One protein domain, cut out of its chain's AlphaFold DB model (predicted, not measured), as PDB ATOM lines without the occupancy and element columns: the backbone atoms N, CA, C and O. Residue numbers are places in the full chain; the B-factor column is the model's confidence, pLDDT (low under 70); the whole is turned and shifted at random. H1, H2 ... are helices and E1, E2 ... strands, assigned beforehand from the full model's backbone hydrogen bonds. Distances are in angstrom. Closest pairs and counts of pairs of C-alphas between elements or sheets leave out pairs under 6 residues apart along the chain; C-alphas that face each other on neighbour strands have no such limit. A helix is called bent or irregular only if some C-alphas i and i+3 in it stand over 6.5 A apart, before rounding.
ATOM      1  N   SER A   4     119.601 146.122 177.830       94.06
ATOM      2  CA  SER A   4     118.391 145.293 177.815       94.06
ATOM      3  C   SER A   4     117.355 145.830 178.795       94.06
ATOM      4  O   SER A   4     117.618 145.911 179.995       94.06
ATOM      5  N   PHE A   5     116.163 146.151 178.300       93.56
ATOM      6  CA  PHE A   5     115.005 146.478 179.126       93.56
ATOM      7  C   PHE A   5     114.185 145.219 179.388       93.56
ATOM      8  O   PHE A   5     113.873 144.481 178.455       93.56
ATOM      9  N   PHE A   6     113.793 144.992 180.641       92.06
ATOM     10  CA  PHE A   6     112.948 143.871 181.052       92.06
ATOM     11  C   PHE A   6     111.660 144.390 181.688       92.06
ATOM     12  O   PHE A   6     111.681 145.386 182.409       92.06
ATOM     13  N   GLN A   7     110.551 143.690 181.460       89.56
ATOM     14  CA  GLN A   7     109.261 143.993 182.076       89.56
ATOM     15  C   GLN A   7     108.707 142.749 182.774       89.56
ATOM     16  O   GLN A   7     108.817 141.630 182.269       89.56
ATOM     17  N   LEU A   8     108.127 142.950 183.958       88.56
ATOM     18  CA  LEU A   8     107.449 141.895 184.704       88.56
ATOM     19  C   LEU A   8     106.083 141.614 184.069       88.56
ATOM     20  O   LEU A   8     105.220 142.493 184.029       88.56
ATOM     21  N   GLU A   9     105.871 140.387 183.604       82.81
ATOM     22  CA  GLU A   9     104.554 139.936 183.156       82.81
ATOM     23  C   GLU A   9     103.702 139.574 184.386       82.81
ATOM     24  O   GLU A   9     104.175 138.903 185.305       82.81
ATOM     25  N   LYS A  10     102.446 140.045 184.447       79.12
ATOM     26  CA  LYS A  10     101.575 139.836 185.619       79.12
ATOM     27  C   LYS A  10     101.469 138.340 185.952       79.12
ATOM     28  O   LYS A  10     100.931 137.567 185.168       79.12
ATOM     29  N   GLY A  11     101.963 137.955 187.132       78.62
ATOM     30  CA  GLY A  11     101.921 136.576 187.630       78.62
ATOM     31  C   GLY A  11     102.985 135.629 187.057       78.62
ATOM     32  O   GLY A  11     102.891 134.429 187.297       78.62
ATOM     33  N   LYS A  12     103.982 136.132 186.315       85.44
ATOM     34  CA  LYS A  12     105.088 135.339 185.748       85.44
ATOM     35  C   LYS A  12     106.452 136.001 186.017       85.44
ATOM     36  O   LYS A  12     106.561 136.928 186.816       85.44
ATOM     37  N   ASN A  13     107.498 135.490 185.366       90.12
ATOM     38  CA  ASN A  13     108.868 136.001 185.430       90.12
ATOM     39  C   ASN A  13     109.070 137.262 184.568       90.12
ATOM     40  O   ASN A  13     108.233 137.617 183.736       90.12
ATOM     41  N   PHE A  14     110.214 137.925 184.746       91.12
ATOM     42  CA  PHE A  14     110.651 139.012 183.870       91.12
ATOM     43  C   PHE A  14     110.876 138.511 182.443       91.12
ATOM     44  O   PHE A  14     111.564 137.511 182.225       91.12
ATOM     45  N   LYS A  15     110.338 139.243 181.468       90.75
ATOM     46  CA  LYS A  15     110.539 138.999 180.041       90.75
ATOM     47  C   LYS A  15     111.291 140.177 179.427       90.75
ATOM     48  O   LYS A  15     111.062 141.330 179.796       90.75
ATOM     49  N   LEU A  16     112.199 139.885 178.497       90.88
ATOM     50  CA  LEU A  16     112.917 140.903 177.731       90.88
ATOM     51  C   LEU A  16     111.905 141.752 176.952       90.88
ATOM     52  O   LEU A  16     111.146 141.216 176.150       90.88
ATOM     53  N   LEU A  17     111.882 143.054 177.217       90.12
ATOM     54  CA  LEU A  17     111.042 144.032 176.531       90.12
ATOM     55  C   LEU A  17     111.725 144.522 175.255       90.12
ATOM     56  O   LEU A  17     111.133 144.492 174.182       90.12
ATOM     57  N   LYS A  18     112.984 144.956 175.365       91.00
ATOM     58  CA  LYS A  18     113.749 145.498 174.241       91.00
ATOM     59  C   LYS A  18     115.239 145.292 174.476       91.00
ATOM     60  O   LYS A  18     115.731 145.554 175.570       91.00
ATOM     61  N   LEU A  19     115.941 144.849 173.440       93.69
ATOM     62  CA  LEU A  19     117.399 144.789 173.403       93.69
ATOM     63  C   LEU A  19     117.907 145.891 172.473       93.69
ATOM     64  O   LEU A  19     117.544 145.925 171.298       93.69
ATOM     65  N   LEU A  20     118.746 146.769 173.006       93.75
ATOM     66  CA  LEU A  20     119.488 147.774 172.264       93.75
ATOM     67  C   LEU A  20     120.938 147.305 172.166       93.75
ATOM     68  O   LEU A  20     121.612 147.168 173.187       93.75
ATOM     69  N   LYS A  21     121.398 147.028 170.949       93.56
ATOM     70  CA  LYS A  21     122.769 146.578 170.690       93.56
ATOM     71  C   LYS A  21     123.686 147.757 170.388       93.56
ATOM     72  O   LYS A  21     123.207 148.813 169.971       93.56
ATOM     73  N   ASP A  22     124.983 147.556 170.593       91.12
ATOM     74  CA  ASP A  22     126.048 148.463 170.133       91.12
ATOM     75  C   ASP A  22     125.934 149.906 170.660       91.12
ATOM     76  O   ASP A  22     126.321 150.874 170.010       91.12
ATOM     77  N   LYS A  23     125.435 150.058 171.889       90.81
ATOM     78  CA  LYS A  23     125.346 151.340 172.591       90.81
ATOM     79  C   LYS A  23     126.668 151.740 173.245       90.81
ATOM     80  O   LYS A  23     127.434 150.898 173.727       90.81
ATOM     81  N   THR A  24     126.913 153.047 173.286       88.75
ATOM     82  CA  THR A  24     128.049 153.698 173.972       88.75
ATOM     83  C   THR A  24     127.679 154.222 175.363       88.75
ATOM     84  O   THR A  24     128.522 154.776 176.065       88.75
ATOM     85  N   THR A  25     126.426 154.010 175.767       91.19
ATOM     86  CA  THR A  25     125.829 154.481 177.013       91.19
ATOM     87  C   THR A  25     126.562 153.968 178.247       91.19
ATOM     88  O   THR A  25     126.812 152.770 178.381       91.19
ATOM     89  N   ASN A  26     126.799 154.863 179.202       92.81
ATOM     90  CA  ASN A  26     127.307 154.536 180.535       92.81
ATOM     91  C   ASN A  26     126.412 155.048 181.679       92.81
ATOM     92  O   ASN A  26     126.652 154.706 182.836       92.81
ATOM     93  N   ALA A  27     125.369 155.820 181.372       93.38
ATOM     94  CA  ALA A  27     124.406 156.324 182.340       93.38
ATOM     95  C   ALA A  27     122.972 156.001 181.911       93.38
ATOM     96  O   ALA A  27     122.581 156.232 180.770       93.38
ATOM     97  N   ILE A  28     122.167 155.502 182.848       95.62
ATOM     98  CA  ILE A  28     120.741 155.229 182.643       95.62
ATOM     99  C   ILE A  28     119.962 156.102 183.622       95.62
ATOM    100  O   ILE A  28     120.092 155.947 184.839       95.62
ATOM    101  N   ARG A  29     119.160 157.030 183.102       96.19
ATOM    102  CA  ARG A  29     118.393 157.992 183.900       96.19
ATOM    103  C   ARG A  29     116.908 157.839 183.603       96.19
ATOM    104  O   ARG A  29     116.445 158.176 182.517       96.19
ATOM    105  N   TRP A  30     116.157 157.338 184.575       96.25
ATOM    106  CA  TRP A  30     114.711 157.152 184.462       96.25
ATOM    107  C   TRP A  30     113.937 158.397 184.873       96.25
ATOM    108  O   TRP A  30     114.279 159.033 185.872       96.25
ATOM    109  N   SER A  31     112.840 158.670 184.165       96.19
ATOM    110  CA  SER A  31     111.857 159.641 184.635       96.19
ATOM    111  C   SER A  31     111.289 159.192 185.990       96.19
ATOM    112  O   SER A  31     110.929 158.019 186.143       96.19
ATOM    113  N   PRO A  32     111.127 160.093 186.982       93.88
ATOM    114  CA  PRO A  32     110.523 159.769 188.276       93.88
ATOM    115  C   PRO A  32     109.091 159.229 188.187       93.88
ATOM    116  O   PRO A  32     108.565 158.693 189.163       93.88
ATOM    117  N   LYS A  33     108.429 159.401 187.035       89.69
ATOM    118  CA  LYS A  33     107.095 158.854 186.747       89.69
ATOM    119  C   LYS A  33     107.127 157.513 186.012       89.69
ATOM    120  O   LYS A  33     106.067 156.922 185.825       89.69
ATOM    121  N   GLY A  34     108.308 157.012 185.655       91.00
ATOM    122  CA  GLY A  34     108.481 155.855 184.782       91.00
ATOM    123  C   GLY A  34     108.235 156.207 183.315       91.00
ATOM    124  O   GLY A  34     108.260 157.383 182.945       91.00
ATOM    125  N   ARG A  35     107.987 155.176 182.496       91.25
ATOM    126  CA  ARG A  35     107.746 155.226 181.040       91.25
ATOM    127  C   ARG A  35     108.933 155.717 180.198       91.25
ATOM    128  O   ARG A  35     109.358 154.999 179.300       91.25
ATOM    129  N   HIS A  36     109.493 156.877 180.521       95.69
ATOM    130  CA  HIS A  36     110.592 157.499 179.786       95.69
ATOM    131  C   HIS A  36     111.945 157.229 180.445       95.69
ATOM    132  O   HIS A  36     112.074 157.226 181.679       95.69
ATOM    133  N   VAL A  37     112.970 157.051 179.616       96.62
ATOM    134  CA  VAL A  37     114.355 156.845 180.046       96.62
ATOM    135  C   VAL A  37     115.309 157.575 179.106       96.62
ATOM    136  O   VAL A  37     115.129 157.562 177.892       96.62
ATOM    137  N   VAL A  38     116.336 158.200 179.684       97.12
ATOM    138  CA  VAL A  38     117.472 158.757 178.945       97.12
ATOM    139  C   VAL A  38     118.678 157.858 179.145       97.12
ATOM    140  O   VAL A  38     119.070 157.553 180.279       97.12
ATOM    141  N   LEU A  39     119.266 157.442 178.033       95.94
ATOM    142  CA  LEU A  39     120.543 156.755 177.978       95.94
ATOM    143  C   LEU A  39     121.618 157.786 177.641       95.94
ATOM    144  O   LEU A  39     121.607 158.368 176.564       95.94
ATOM    145  N   GLY A  40     122.526 158.038 178.578       94.19
ATOM    146  CA  GLY A  40     123.609 158.999 178.413       94.19
ATOM    147  C   GLY A  40     124.957 158.329 178.185       94.19
ATOM    148  O   GLY A  40     125.321 157.380 178.885       94.19
ATOM    149  N   SER A  41     125.714 158.871 177.241       93.12
ATOM    150  CA  SER A  41     127.152 158.676 177.088       93.12
ATOM    151  C   SER A  41     127.840 159.897 177.702       93.12
ATOM    152  O   SER A  41     128.079 160.910 177.051       93.12
ATOM    153  N   ILE A  42     128.072 159.820 179.009       90.12
ATOM    154  CA  ILE A  42     128.589 160.909 179.846       90.12
ATOM    155  C   ILE A  42     130.099 160.721 180.032       90.12
ATOM    156  O   ILE A  42     130.598 159.602 179.923       90.12
ATOM    157  N   PHE A  43     130.858 161.786 180.301       81.94
ATOM    158  CA  PHE A  43     132.303 161.704 180.572       81.94
ATOM    159  C   PHE A  43     132.700 160.494 181.464       81.94
ATOM    160  O   PHE A  43     132.036 160.266 182.480       81.94
ATOM    161  N   PRO A  44     133.807 159.762 181.185       77.25
ATOM    162  CA  PRO A  44     134.856 160.018 180.188       77.25
ATOM    163  C   PRO A  44     134.652 159.225 178.887       77.25
ATOM    164  O   PRO A  44     135.230 158.156 178.697       77.25
ATOM    165  N   VAL A  45     133.855 159.755 177.964       83.62
ATOM    166  CA  VAL A  45     133.649 159.178 176.627       83.62
ATOM    167  C   VAL A  45     134.079 160.173 175.555       83.62
ATOM    168  O   VAL A  45     134.123 161.376 175.801       83.62
ATOM    169  N   SER A  46     134.403 159.677 174.362       80.00
ATOM    170  CA  SER A  46     134.705 160.518 173.195       80.00
ATOM    171  C   SER A  46     133.450 161.051 172.500       80.00
ATOM    172  O   SER A  46     133.536 162.038 171.773       80.00
ATOM    173  N   LYS A  47     132.298 160.404 172.712       86.06
ATOM    174  CA  LYS A  47     131.019 160.726 172.076       86.06
ATOM    175  C   LYS A  47     129.976 161.065 173.142       86.06
ATOM    176  O   LYS A  47     129.607 160.191 173.923       86.06
ATOM    177  N   PHE A  48     129.536 162.321 173.180       89.94
ATOM    178  CA  PHE A  48     128.637 162.854 174.208       89.94
ATOM    179  C   PHE A  48     127.184 162.882 173.728       89.94
ATOM    180  O   PHE A  48     126.659 163.929 173.355       89.94
ATOM    181  N   GLU A  49     126.548 161.715 173.732       93.62
ATOM    182  CA  GLU A  49     125.174 161.536 173.259       93.62
ATOM    183  C   GLU A  49     124.201 161.276 174.402       93.62
ATOM    184  O   GLU A  49     124.503 160.546 175.348       93.62
ATOM    185  N   LEU A  50     123.005 161.835 174.270       95.62
ATOM    186  CA  LEU A  50     121.842 161.541 175.088       95.62
ATOM    187  C   LEU A  50     120.769 160.962 174.169       95.62
ATOM    188  O   LEU A  50     120.299 161.624 173.246       95.62
ATOM    189  N   GLU A  51     120.379 159.719 174.415       96.00
ATOM    190  CA  GLU A  51     119.320 159.047 173.675       96.00
ATOM    191  C   GLU A  51     118.055 158.968 174.536       96.00
ATOM    192  O   GLU A  51     118.069 158.420 175.643       96.00
ATOM    193  N   PHE A  52     116.954 159.494 174.015       97.12
ATOM    194  CA  PHE A  52     115.652 159.530 174.668       97.12
ATOM    195  C   PHE A  52     114.803 158.356 174.190       97.12
ATOM    196  O   PHE A  52     114.691 158.103 172.989       97.12
ATOM    197  N   TYR A  53     114.185 157.646 175.131       95.50
ATOM    198  CA  TYR A  53     113.309 156.513 174.852       95.50
ATOM    199  C   TYR A  53     111.987 156.634 175.610       95.50
ATOM    200  O   TYR A  53     111.964 157.001 176.788       95.50
ATOM    201  N   ASP A  54     110.906 156.228 174.947       94.12
ATOM    202  CA  ASP A  54     109.600 155.947 175.547       94.12
ATOM    203  C   ASP A  54     109.356 154.440 175.479       94.12
ATOM    204  O   ASP A  54     109.400 153.842 174.406       94.12
ATOM    205  N   LEU A  55     109.139 153.799 176.625       91.38
ATOM    206  CA  LEU A  55     108.907 152.355 176.695       91.38
ATOM    207  C   LEU A  55     107.435 151.956 176.555       91.38
ATOM    208  O   LEU A  55     107.136 150.767 176.445       91.38
ATOM    209  N   GLU A  56     106.528 152.929 176.573       86.62
ATOM    210  CA  GLU A  56     105.081 152.740 176.472       86.62
ATOM    211  C   GLU A  56     104.491 153.747 175.472       86.62
ATOM    212  O   GLU A  56     103.470 154.397 175.721       86.62
ATOM    213  N   PHE A  57     105.163 153.900 174.327       82.94
ATOM    214  CA  PHE A  57     104.740 154.830 173.293       82.94
ATOM    215  C   PHE A  57     103.390 154.408 172.715       82.94
ATOM    216  O   PHE A  57     103.233 153.312 172.176       82.94
ATOM    217  N   THR A  58     102.403 155.291 172.831       73.56
ATOM    218  CA  THR A  58     101.025 155.060 172.394       73.56
ATOM    219  C   THR A  58     100.555 156.268 171.592       73.56
ATOM    220  O   THR A  58     100.521 157.380 172.108       73.56
ATOM    221  N   ILE A  59     100.220 156.048 170.316       62.34
ATOM    222  CA  ILE A  59      99.721 157.098 169.405       62.34
ATOM    223  C   ILE A  59      98.251 157.430 169.719       62.34
ATOM    224  O   ILE A  59      97.803 158.546 169.487       62.34
ATOM    225  N   ASP A  60      97.512 156.473 170.290       59.44
ATOM    226  CA  ASP A  60      96.103 156.623 170.645       59.44
ATOM    227  C   ASP A  60      95.822 155.989 172.028       59.44
ATOM    228  O   ASP A  60      95.957 154.766 172.182       59.44
ATOM    229  N   PRO A  61      95.428 156.787 173.041       57.25
ATOM    230  CA  PRO A  61      95.075 156.289 174.366       57.25
ATOM    231  C   PRO A  61      93.871 155.333 174.366       57.25
ATOM    232  O   PRO A  61      93.728 154.521 175.281       57.25
ATOM    233  N   GLU A  62      92.992 155.406 173.366       54.41
ATOM    234  CA  GLU A  62      91.788 154.570 173.274       54.41
ATOM    235  C   GLU A  62      92.097 153.185 172.687       54.41
ATOM    236  O   GLU A  62      91.424 152.202 173.009       54.41
ATOM    237  N   ARG A  63      93.207 153.059 171.947       53.53
ATOM    238  CA  ARG A  63      93.749 151.778 171.457       53.53
ATOM    239  C   ARG A  63      94.623 151.036 172.470       53.53
ATOM    240  O   ARG A  63      95.068 149.925 172.189       53.53
ATOM    241  N   ILE A  64      94.820 151.574 173.676       52.41
ATOM    242  CA  ILE A  64      95.566 150.894 174.755       52.41
ATOM    243  C   ILE A  64      94.948 149.520 175.083       52.41
ATOM    244  O   ILE A  64      95.667 148.576 175.407       52.41
ATOM    245  N   ASN A  65      93.625 149.382 174.946       48.25
ATOM    246  CA  ASN A  65      92.908 148.133 175.224       48.25
ATOM    247  C   ASN A  65      92.842 147.167 174.030       48.25
ATOM    248  O   ASN A  65      92.452 146.011 174.203       48.25
ATOM    249  N   THR A  66      93.240 147.592 172.827       49.84
ATOM    250  CA  THR A  66      93.409 146.690 171.682       49.84
ATOM    251  C   THR A  66      94.806 146.080 171.750       49.84
ATOM    252  O   THR A  66      95.735 146.513 171.077       49.84
ATOM    253  N   HIS A  67      94.966 145.090 172.633       49.97
ATOM    254  CA  HIS A  67      96.182 144.290 172.819       49.97
ATOM    255  C   HIS A  67      96.509 143.411 171.589       49.97
ATOM    256  O   HIS A  67      96.522 142.186 171.670       49.97
ATOM    257  N   THR A  68      96.781 144.022 170.437       52.56
ATOM    258  CA  THR A  68      97.362 143.358 169.255       52.56
ATOM    259  C   THR A  68      98.807 143.776 168.993       52.56
ATOM    260  O   THR A  68      99.447 143.224 168.105       52.56
ATOM    261  N   ALA A  69      99.344 144.726 169.764       61.59
ATOM    262  CA  ALA A  69     100.726 145.168 169.639       61.59
ATOM    263  C   ALA A  69     101.691 144.070 170.121       61.59
ATOM    264  O   ALA A  69     101.563 143.559 171.238       61.59
ATOM    265  N   GLU A  70     102.661 143.705 169.280       73.00
ATOM    266  CA  GLU A  70     103.688 142.723 169.628       73.00
ATOM    267  C   GLU A  70     104.443 143.147 170.897       73.00
ATOM    268  O   GLU A  70     104.676 144.334 171.148       73.00
ATOM    269  N   TRP A  71     104.831 142.176 171.724       80.19
ATOM    270  CA  TRP A  71     105.546 142.439 172.974       80.19
ATOM    271  C   TRP A  71     106.811 143.274 172.723       80.19
ATOM    272  O   TRP A  71     107.680 142.864 171.958       80.19
ATOM    273  N   GLY A  72     106.925 144.429 173.385       79.00
ATOM    274  CA  GLY A  72     108.065 145.337 173.215       79.00
ATOM    275  C   GLY A  72     107.983 146.294 172.025       79.00
ATOM    276  O   GLY A  72     108.880 147.120 171.866       79.00
ATOM    277  N   SER A  73     106.916 146.247 171.221       80.88
ATOM    278  CA  SER A  73     106.716 147.186 170.100       80.88
ATOM    279  C   SER A  73     106.476 148.635 170.543       80.88
ATOM    280  O   SER A  73     106.782 149.560 169.796       80.88
ATOM    281  N   LEU A  74     105.994 148.840 171.774       83.38
ATOM    282  CA  LEU A  74     105.773 150.168 172.358       83.38
ATOM    283  C   LEU A  74     107.071 150.848 172.819       83.38
ATOM    284  O   LEU A  74     107.056 152.036 173.123       83.38
ATOM    285  N   ALA A  75     108.190 150.115 172.874       89.50
ATOM    286  CA  ALA A  75     109.486 150.689 173.200       89.50
ATOM    287  C   ALA A  75     110.104 151.352 171.966       89.50
ATOM    288  O   ALA A  75     110.619 150.671 171.067       89.50
ATOM    289  N   GLN A  76     110.065 152.681 171.953       91.12
ATOM    290  CA  GLN A  76     110.513 153.524 170.856       91.12
ATOM    291  C   GLN A  76     111.638 154.463 171.283       91.12
ATOM    292  O   GLN A  76     111.692 154.966 172.405       91.12
ATOM    293  N   HIS A  77     112.560 154.668 170.348       94.00
ATOM    294  CA  HIS A  77     113.545 155.739 170.407       94.00
ATOM    295  C   HIS A  77     112.865 157.029 169.943       94.00
ATOM    296  O   HIS A  77     112.159 157.009 168.938       94.00
ATOM    297  N   LEU A  78     113.035 158.109 170.702       94.50
ATOM    298  CA  LEU A  78     112.416 159.404 170.424       94.50
ATOM    299  C   LEU A  78     113.400 160.354 169.746       94.50
ATOM    300  O   LEU A  78     113.091 160.938 168.713       94.50
ATOM    301  N   ALA A  79     114.589 160.500 170.330       96.25
ATOM    302  CA  ALA A  79     115.606 161.416 169.839       96.25
ATOM    303  C   ALA A  79     117.000 160.998 170.297       96.25
ATOM    304  O   ALA A  79     117.179 160.385 171.353       96.25
ATOM    305  N   THR A  80     117.998 161.377 169.507       95.69
ATOM    306  CA  THR A  80     119.400 161.394 169.921       95.69
ATOM    307  C   THR A  80     119.876 162.828 169.826       95.69
ATOM    308  O   THR A  80     119.764 163.440 168.767       95.69
ATOM    309  N   VAL A  81     120.398 163.351 170.928       95.44
ATOM    310  CA  VAL A  81     120.941 164.707 170.998       95.44
ATOM    311  C   VAL A  81     122.356 164.681 171.536       95.44
ATOM    312  O   VAL A  81     122.745 163.770 172.271       95.44
ATOM    313  N   GLU A  82     123.125 165.700 171.185       92.62
ATOM    314  CA  GLU A  82     124.496 165.854 171.646       92.62
ATOM    315  C   GLU A  82     124.588 167.009 172.640       92.62
ATOM    316  O   GLU A  82     124.138 168.123 172.374       92.62
ATOM    317  N   HIS A  83     125.214 166.753 173.788       91.06
ATOM    318  CA  HIS A  83     125.627 167.802 174.715       91.06
ATOM    319  C   HIS A  83     127.101 167.600 175.030       91.06
ATOM    320  O   HIS A  83     127.476 166.805 175.894       91.06
ATOM    321  N   TYR A  84     127.947 168.324 174.299       90.06
ATOM    322  CA  TYR A  84     129.390 168.200 174.429       90.06
ATOM    323  C   TYR A  84     129.853 168.465 175.861       90.06
ATOM    324  O   TYR A  84     129.461 169.447 176.486       90.06
ATOM    325  N   GLY A  85     130.701 167.580 176.383       88.94
ATOM    326  CA  GLY A  85     131.233 167.745 177.727       88.94
ATOM    327  C   GLY A  85     130.227 167.479 178.845       88.94
ATOM    328  O   GLY A  85     130.509 167.823 179.993       88.94
ATOM    329  N   VAL A  86     129.078 166.856 178.551       92.62
ATOM    330  CA  VAL A  86     128.103 166.499 179.582       92.62
ATOM    331  C   VAL A  86     128.756 165.655 180.678       92.62
ATOM    332  O   VAL A  86     129.465 164.668 180.443       92.62
ATOM    333  N   THR A  87     128.508 166.089 181.905       92.50
ATOM    334  CA  THR A  87     129.017 165.500 183.145       92.50
ATOM    335  C   THR A  87     127.910 164.922 184.007       92.50
ATOM    336  O   THR A  87     128.156 163.958 184.726       92.50
ATOM    337  N   ASP A  88     126.701 165.477 183.915       93.44
ATOM    338  CA  ASP A  88     125.536 164.955 184.617       93.44
ATOM    339  C   ASP A  88     124.252 165.167 183.816       93.44
ATOM    340  O   ASP A  88     124.147 166.095 183.011       93.44
ATOM    341  N   VAL A  89     123.284 164.287 184.057       95.62
ATOM    342  CA  VAL A  89     121.954 164.276 183.451       95.62
ATOM    343  C   VAL A  89     120.956 163.904 184.539       95.62
ATOM    344  O   VAL A  89     121.035 162.808 185.101       95.62
ATOM    345  N   GLU A  90     119.998 164.784 184.807       95.81
ATOM    346  CA  GLU A  90     118.985 164.592 185.842       95.81
ATOM    347  C   GLU A  90     117.586 164.945 185.340       95.81
ATOM    348  O   GLU A  90     117.367 165.962 184.678       95.81
ATOM    349  N   TRP A  91     116.614 164.119 185.719       97.06
ATOM    350  CA  TRP A  91     115.201 164.394 185.489       97.06
ATOM    351  C   TRP A  91     114.635 165.325 186.552       97.06
ATOM    352  O   TRP A  91     114.931 165.188 187.742       97.06
ATOM    353  N   ASP A  92     113.730 166.202 186.135       96.06
ATOM    354  CA  ASP A  92     112.952 166.997 187.068       96.06
ATOM    355  C   ASP A  92     111.964 166.108 187.862       96.06
ATOM    356  O   ASP A  92     111.486 165.086 187.358       96.06
ATOM    357  N   PRO A  93     111.564 166.480 189.093       93.88
ATOM    358  CA  PRO A  93     110.658 165.655 189.896       93.88
ATOM    359  C   PRO A  93     109.242 165.493 189.312       93.88
ATOM    360  O   PRO A  93     108.455 164.683 189.817       93.88
ATOM    361  N   SER A  94     108.845 166.300 188.318       90.94
ATOM    362  CA  SER A  94     107.598 166.093 187.575       90.94
ATOM    363  C   SER A  94     107.727 165.017 186.495       90.94
ATOM    364  O   SER A  94     106.729 164.343 186.243       90.94
ATOM    365  N   GLY A  95     108.932 164.789 185.966       92.56
ATOM    366  CA  GLY A  95     109.225 163.819 184.914       92.56
ATOM    367  C   GLY A  95     108.945 164.332 183.501       92.56
ATOM    368  O   GLY A  95     108.800 163.511 182.600       92.56
ATOM    369  N   ARG A  96     108.823 165.654 183.330       91.94
ATOM    370  CA  ARG A  96     108.555 166.330 182.050       91.94
ATOM    371  C   ARG A  96     109.824 166.868 181.402       91.94
ATOM    372  O   ARG A  96     109.872 166.971 180.182       91.94
ATOM    373  N   TYR A  97     110.822 167.196 182.215       96.19
ATOM    374  CA  TYR A  97     112.043 167.838 181.760       96.19
ATOM    375  C   TYR A  97     113.276 167.057 182.194       96.19
ATOM    376  O   TYR A  97     113.316 166.440 183.264       96.19
ATOM    377  N   VAL A  98     114.306 167.140 181.364       97.38
ATOM    378  CA  VAL A  98     115.637 166.601 181.619       97.38
ATOM    379  C   VAL A  98     116.613 167.759 181.577       97.38
ATOM    380  O   VAL A  98     116.627 168.518 180.619       97.38
ATOM    381  N   ALA A  99     117.446 167.899 182.600       97.12
ATOM    382  CA  ALA A  99     118.581 168.808 182.562       97.12
ATOM    383  C   ALA A  99     119.848 167.998 182.323       97.12
ATOM    384  O   ALA A  99     120.092 167.005 183.010       97.12
ATOM    385  N   SER A 100     120.670 168.433 181.379       95.62
ATOM    386  CA  SER A 100     122.036 167.943 181.231       95.62
ATOM    387  C   SER A 100     123.013 169.086 181.455       95.62
ATOM    388  O   SER A 100     122.734 170.233 181.112       95.62
ATOM    389  N   SER A 101     124.147 168.796 182.088       95.25
ATOM    390  CA  SER A 101     125.085 169.829 182.516       95.25
ATOM    391  C   SER A 101     126.543 169.462 182.282       95.25
ATOM    392  O   SER A 101     126.961 168.320 182.498       95.25
ATOM    393  N   ALA A 102     127.316 170.460 181.865       94.38
ATOM    394  CA  ALA A 102     128.753 170.405 181.651       94.38
ATOM    395  C   ALA A 102     129.452 171.209 182.754       94.38
ATOM    396  O   ALA A 102     129.364 172.439 182.819       94.38
ATOM    397  N   SER A 103     130.099 170.490 183.670       92.56
ATOM    398  CA  SER A 103     130.735 171.060 184.853       92.56
ATOM    399  C   SER A 103     132.205 171.412 184.622       92.56
ATOM    400  O   SER A 103     132.958 170.631 184.049       92.56
ATOM    401  N   VAL A 104     132.641 172.526 185.215       93.56
ATOM    402  CA  VAL A 104     134.029 173.019 185.275       93.56
ATOM    403  C   VAL A 104     134.998 172.033 185.921       93.56
ATOM    404  O   VAL A 104     136.209 172.121 185.739       93.56
ATOM    405  N   TRP A 105     134.486 171.062 186.680       88.12
ATOM    406  CA  TRP A 105     135.306 169.982 187.225       88.12
ATOM    407  C   TRP A 105     135.827 169.029 186.143       88.12
ATOM    408  O   TRP A 105     136.546 168.078 186.469       88.12
ATOM    409  N   ARG A 106     135.443 169.226 184.877       85.69
ATOM    410  CA  ARG A 106     135.956 168.507 183.716       85.69
ATOM    411  C   ARG A 106     136.518 169.494 182.690       85.69
ATOM    412  O   ARG A 106     135.995 170.594 182.559       85.69
ATOM    413  N   PRO A 107     137.591 169.117 181.973       79.00
ATOM    414  CA  PRO A 107     138.206 169.972 180.967       79.00
ATOM    415  C   PRO A 107     137.342 169.976 179.702       79.00
ATOM    416  O   PRO A 107     137.590 169.219 178.765       79.00
ATOM    417  N   THR A 108     136.299 170.797 179.698       80.12
ATOM    418  CA  THR A 108     135.402 170.989 178.557       80.12
ATOM    419  C   THR A 108     135.489 172.446 178.087       80.12
ATOM    420  O   THR A 108     135.616 173.341 178.918       80.12
ATOM    421  N   PRO A 109     135.467 172.712 176.769       79.62
ATOM    422  CA  PRO A 109     135.592 174.060 176.217       79.62
ATOM    423  C   PRO A 109     134.378 174.931 176.554       79.62
ATOM    424  O   PRO A 109     134.525 176.135 176.747       79.62
ATOM    425  N   GLU A 110     133.197 174.321 176.669       83.19
ATOM    426  CA  GLU A 110     131.950 174.990 177.020       83.19
ATOM    427  C   GLU A 110     131.392 174.388 178.310       83.19
ATOM    428  O   GLU A 110     131.282 173.170 178.450       83.19
ATOM    429  N   HIS A 111     131.065 175.259 179.262       92.56
ATOM    430  CA  HIS A 111     130.419 174.904 180.520       92.56
ATOM    431  C   HIS A 111     129.004 175.481 180.537       92.56
ATOM    432  O   HIS A 111     128.739 176.530 179.942       92.56
ATOM    433  N   GLY A 112     128.101 174.824 181.259       94.81
ATOM    434  CA  GLY A 112     126.719 175.273 181.367       94.81
ATOM    435  C   GLY A 112     125.741 174.124 181.515       94.81
ATOM    436  O   GLY A 112     126.092 173.030 181.967       94.81
ATOM    437  N   TRP A 113     124.495 174.388 181.146       95.81
ATOM    438  CA  TRP A 113     123.429 173.399 181.168       95.81
ATOM    439  C   TRP A 113     122.468 173.603 179.999       95.81
ATOM    440  O   TRP A 113     122.239 174.727 179.553       95.81
ATOM    441  N   SER A 114     121.897 172.495 179.536       96.62
ATOM    442  CA  SER A 114     120.791 172.474 178.584       96.62
ATOM    443  C   SER A 114     119.596 171.793 179.236       96.62
ATOM    444  O   SER A 114     119.741 170.793 179.948       96.62
ATOM    445  N   LEU A 115     118.417 172.346 178.989       97.44
ATOM    446  CA  LEU A 115     117.139 171.795 179.387       97.44
ATOM    447  C   LEU A 115     116.447 171.206 178.168       97.44
ATOM    448  O   LEU A 115     116.314 171.866 177.141       97.44
ATOM    449  N   TRP A 116     115.968 169.984 178.328       97.31
ATOM    450  CA  TRP A 116     115.304 169.204 177.301       97.31
ATOM    451  C   TRP A 116     113.912 168.828 177.783       97.31
ATOM    452  O   TRP A 116     113.693 168.628 178.985       97.31
ATOM    453  N   ASP A 117     112.977 168.687 176.857       95.62
ATOM    454  CA  ASP A 117     111.740 167.974 177.143       95.62
ATOM    455  C   ASP A 117     111.981 166.448 177.193       95.62
ATOM    456  O   ASP A 117     113.065 165.938 176.896       95.62
ATOM    457  N   PHE A 118     110.959 165.683 177.575       92.44
ATOM    458  CA  PHE A 118     111.032 164.218 177.605       92.44
ATOM    459  C   PHE A 118     111.171 163.567 176.213       92.44
ATOM    460  O   PHE A 118     111.436 162.366 176.141       92.44
ATOM    461  N   ARG A 119     110.984 164.331 175.128       92.69
ATOM    462  CA  ARG A 119     111.119 163.896 173.730       92.69
ATOM    463  C   ARG A 119     112.525 164.148 173.180       92.69
ATOM    464  O   ARG A 119     112.850 163.602 172.134       92.69
ATOM    465  N   GLY A 120     113.352 164.918 173.888       93.81
ATOM    466  CA  GLY A 120     114.691 165.324 173.469       93.81
ATOM    467  C   GLY A 120     114.742 166.660 172.719       93.81
ATOM    468  O   GLY A 120     115.771 166.979 172.138       93.81
ATOM    469  N   GLN A 121     113.675 167.459 172.722       95.75
ATOM    470  CA  GLN A 121     113.691 168.828 172.204       95.75
ATOM    471  C   GLN A 121     114.431 169.750 173.181       95.75
ATOM    472  O   GLN A 121     114.106 169.775 174.370       95.75
ATOM    473  N   GLU A 122     115.409 170.518 172.692       95.81
ATOM    474  CA  GLU A 122     116.085 171.544 173.494       95.81
ATOM    475  C   GLU A 122     115.126 172.715 173.744       95.81
ATOM    476  O   GLU A 122     114.622 173.326 172.806       95.81
ATOM    477  N   LEU A 123     114.865 173.010 175.017       94.94
ATOM    478  CA  LEU A 123     114.017 174.126 175.441       94.94
ATOM    479  C   LEU A 123     114.855 175.357 175.776       94.94
ATOM    480  O   LEU A 123     114.495 176.480 175.444       94.94
ATOM    481  N   VAL A 124     115.966 175.146 176.483       95.50
ATOM    482  CA  VAL A 124     116.861 176.218 176.921       95.50
ATOM    483  C   VAL A 124     118.284 175.704 176.889       95.50
ATOM    484  O   VAL A 124     118.575 174.656 177.459       95.50
ATOM    485  N   LYS A 125     119.186 176.493 176.314       94.62
ATOM    486  CA  LYS A 125     120.626 176.297 176.437       94.62
ATOM    487  C   LYS A 125     121.231 177.501 177.127       94.62
ATOM    488  O   LYS A 125     121.190 178.612 176.604       94.62
ATOM    489  N   GLN A 126     121.802 177.275 178.302       95.06
ATOM    490  CA  GLN A 126     122.422 178.327 179.089       95.06
ATOM    491  C   GLN A 126     123.920 178.048 179.239       95.06
ATOM    492  O   GLN A 126     124.324 177.280 180.125       95.06
ATOM    493  N   PRO A 127     124.772 178.691 178.421       93.50
ATOM    494  CA  PRO A 127     126.198 178.705 178.689       93.50
ATOM    495  C   PRO A 127     126.454 179.476 179.988       93.50
ATOM    496  O   PRO A 127     125.831 180.508 180.265       93.50
ATOM    497  N   ALA A 128     127.366 178.962 180.804       92.12
ATOM    498  CA  ALA A 128     127.758 179.590 182.056       92.12
ATOM    499  C   ALA A 128     129.236 179.319 182.327       92.12
ATOM    500  O   ALA A 128     129.647 178.172 182.497       92.12
TER     501      ALA A 128
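This is residues 4 to 128 of the 236 residues of the protein "Eukaryotic translation initiation factor 3 subunit B Short=eIF3b" of Thanatephorus cucumeris (strain AG1-IB / isolate 7/3/14) (UniProt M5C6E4). Two four-stranded sheets, E3 to E6 and E7 to E10, stand partly face to face as a sandwich with nearly aligned strands, and the small hairpin E1 and E2 is set off from both. Between E5 and E6 the chain makes an excursion through the short helix H1, where residues 65 to 70 stand free. The printed part has 125 residues, with strands E1 to E5, then H1, then E6 to E10; the sheets' orders are E3 E4 E5 E6, E7 E8 E9 E10 and E1 E2, all antiparallel. The class is mostly strand, though under half of the residues are in named elements. The whole is only just compact, close to loose, with a radius of gyration of the C-alphas of 16.2 A, and elongated, spanning 50 by 28 by 20 A.

E1, residues 4 to 8, and E2, residues 14 to 20, form an antiparallel hairpin, with N 5 and O 18 2.8 A apart. E3, residues 27 to 30, E4, residues 36 to 40, and E5, residues 49 to 54, make a meander, each strand the antiparallel neighbour of the one before; N 29 and O 38 are 2.9 A apart, N 39 and O 51 2.8 A. H1, residues 61 to 65, is not on this sheet; its one O i to N i+4 pair and its two O i to N i+3 pairs are not within hydrogen-bond range. E6, residues 76 to 82, is the antiparallel neighbour of E5, with N 52 and O 79 2.8 A apart. E7, residues 88 to 91, E8, residues 97 to 102, E9, residues 112 to 117, and E10, residues 122 to 127, make a second meander; N 90 and O 99 are 2.9 A apart, N 100 and O 114 2.9 A, N 115 and O 124 2.8 A. The two four-stranded sheets form a sandwich, two sheets face to face, with best planes 15 degrees apart. The closest C-alphas of E3 and E7 are those of Arg 29 and Glu 90, at 6.9 A. E1 and E3 are apart, as are E2 and E3.

E1 begins at C-alpha 4, (118.391, 145.293, 177.815). E2 is 17.0 A long, E5 16.7 A, E6 18.7 A, E8 16.9 A and E9 17.2 A. H1 is irregular, but only just: C-alphas 62 and 65 are 6.8 A apart. E10 ends at C-alpha 127, (126.198, 178.705, 178.689).

The two C-alphas farthest apart are those of Gly 11 and Pro 109, at 51.7 A. The printed part has no cut and no long link. The mean pLDDT of the printed part is 87.9; residues 59 to 69 are under 70.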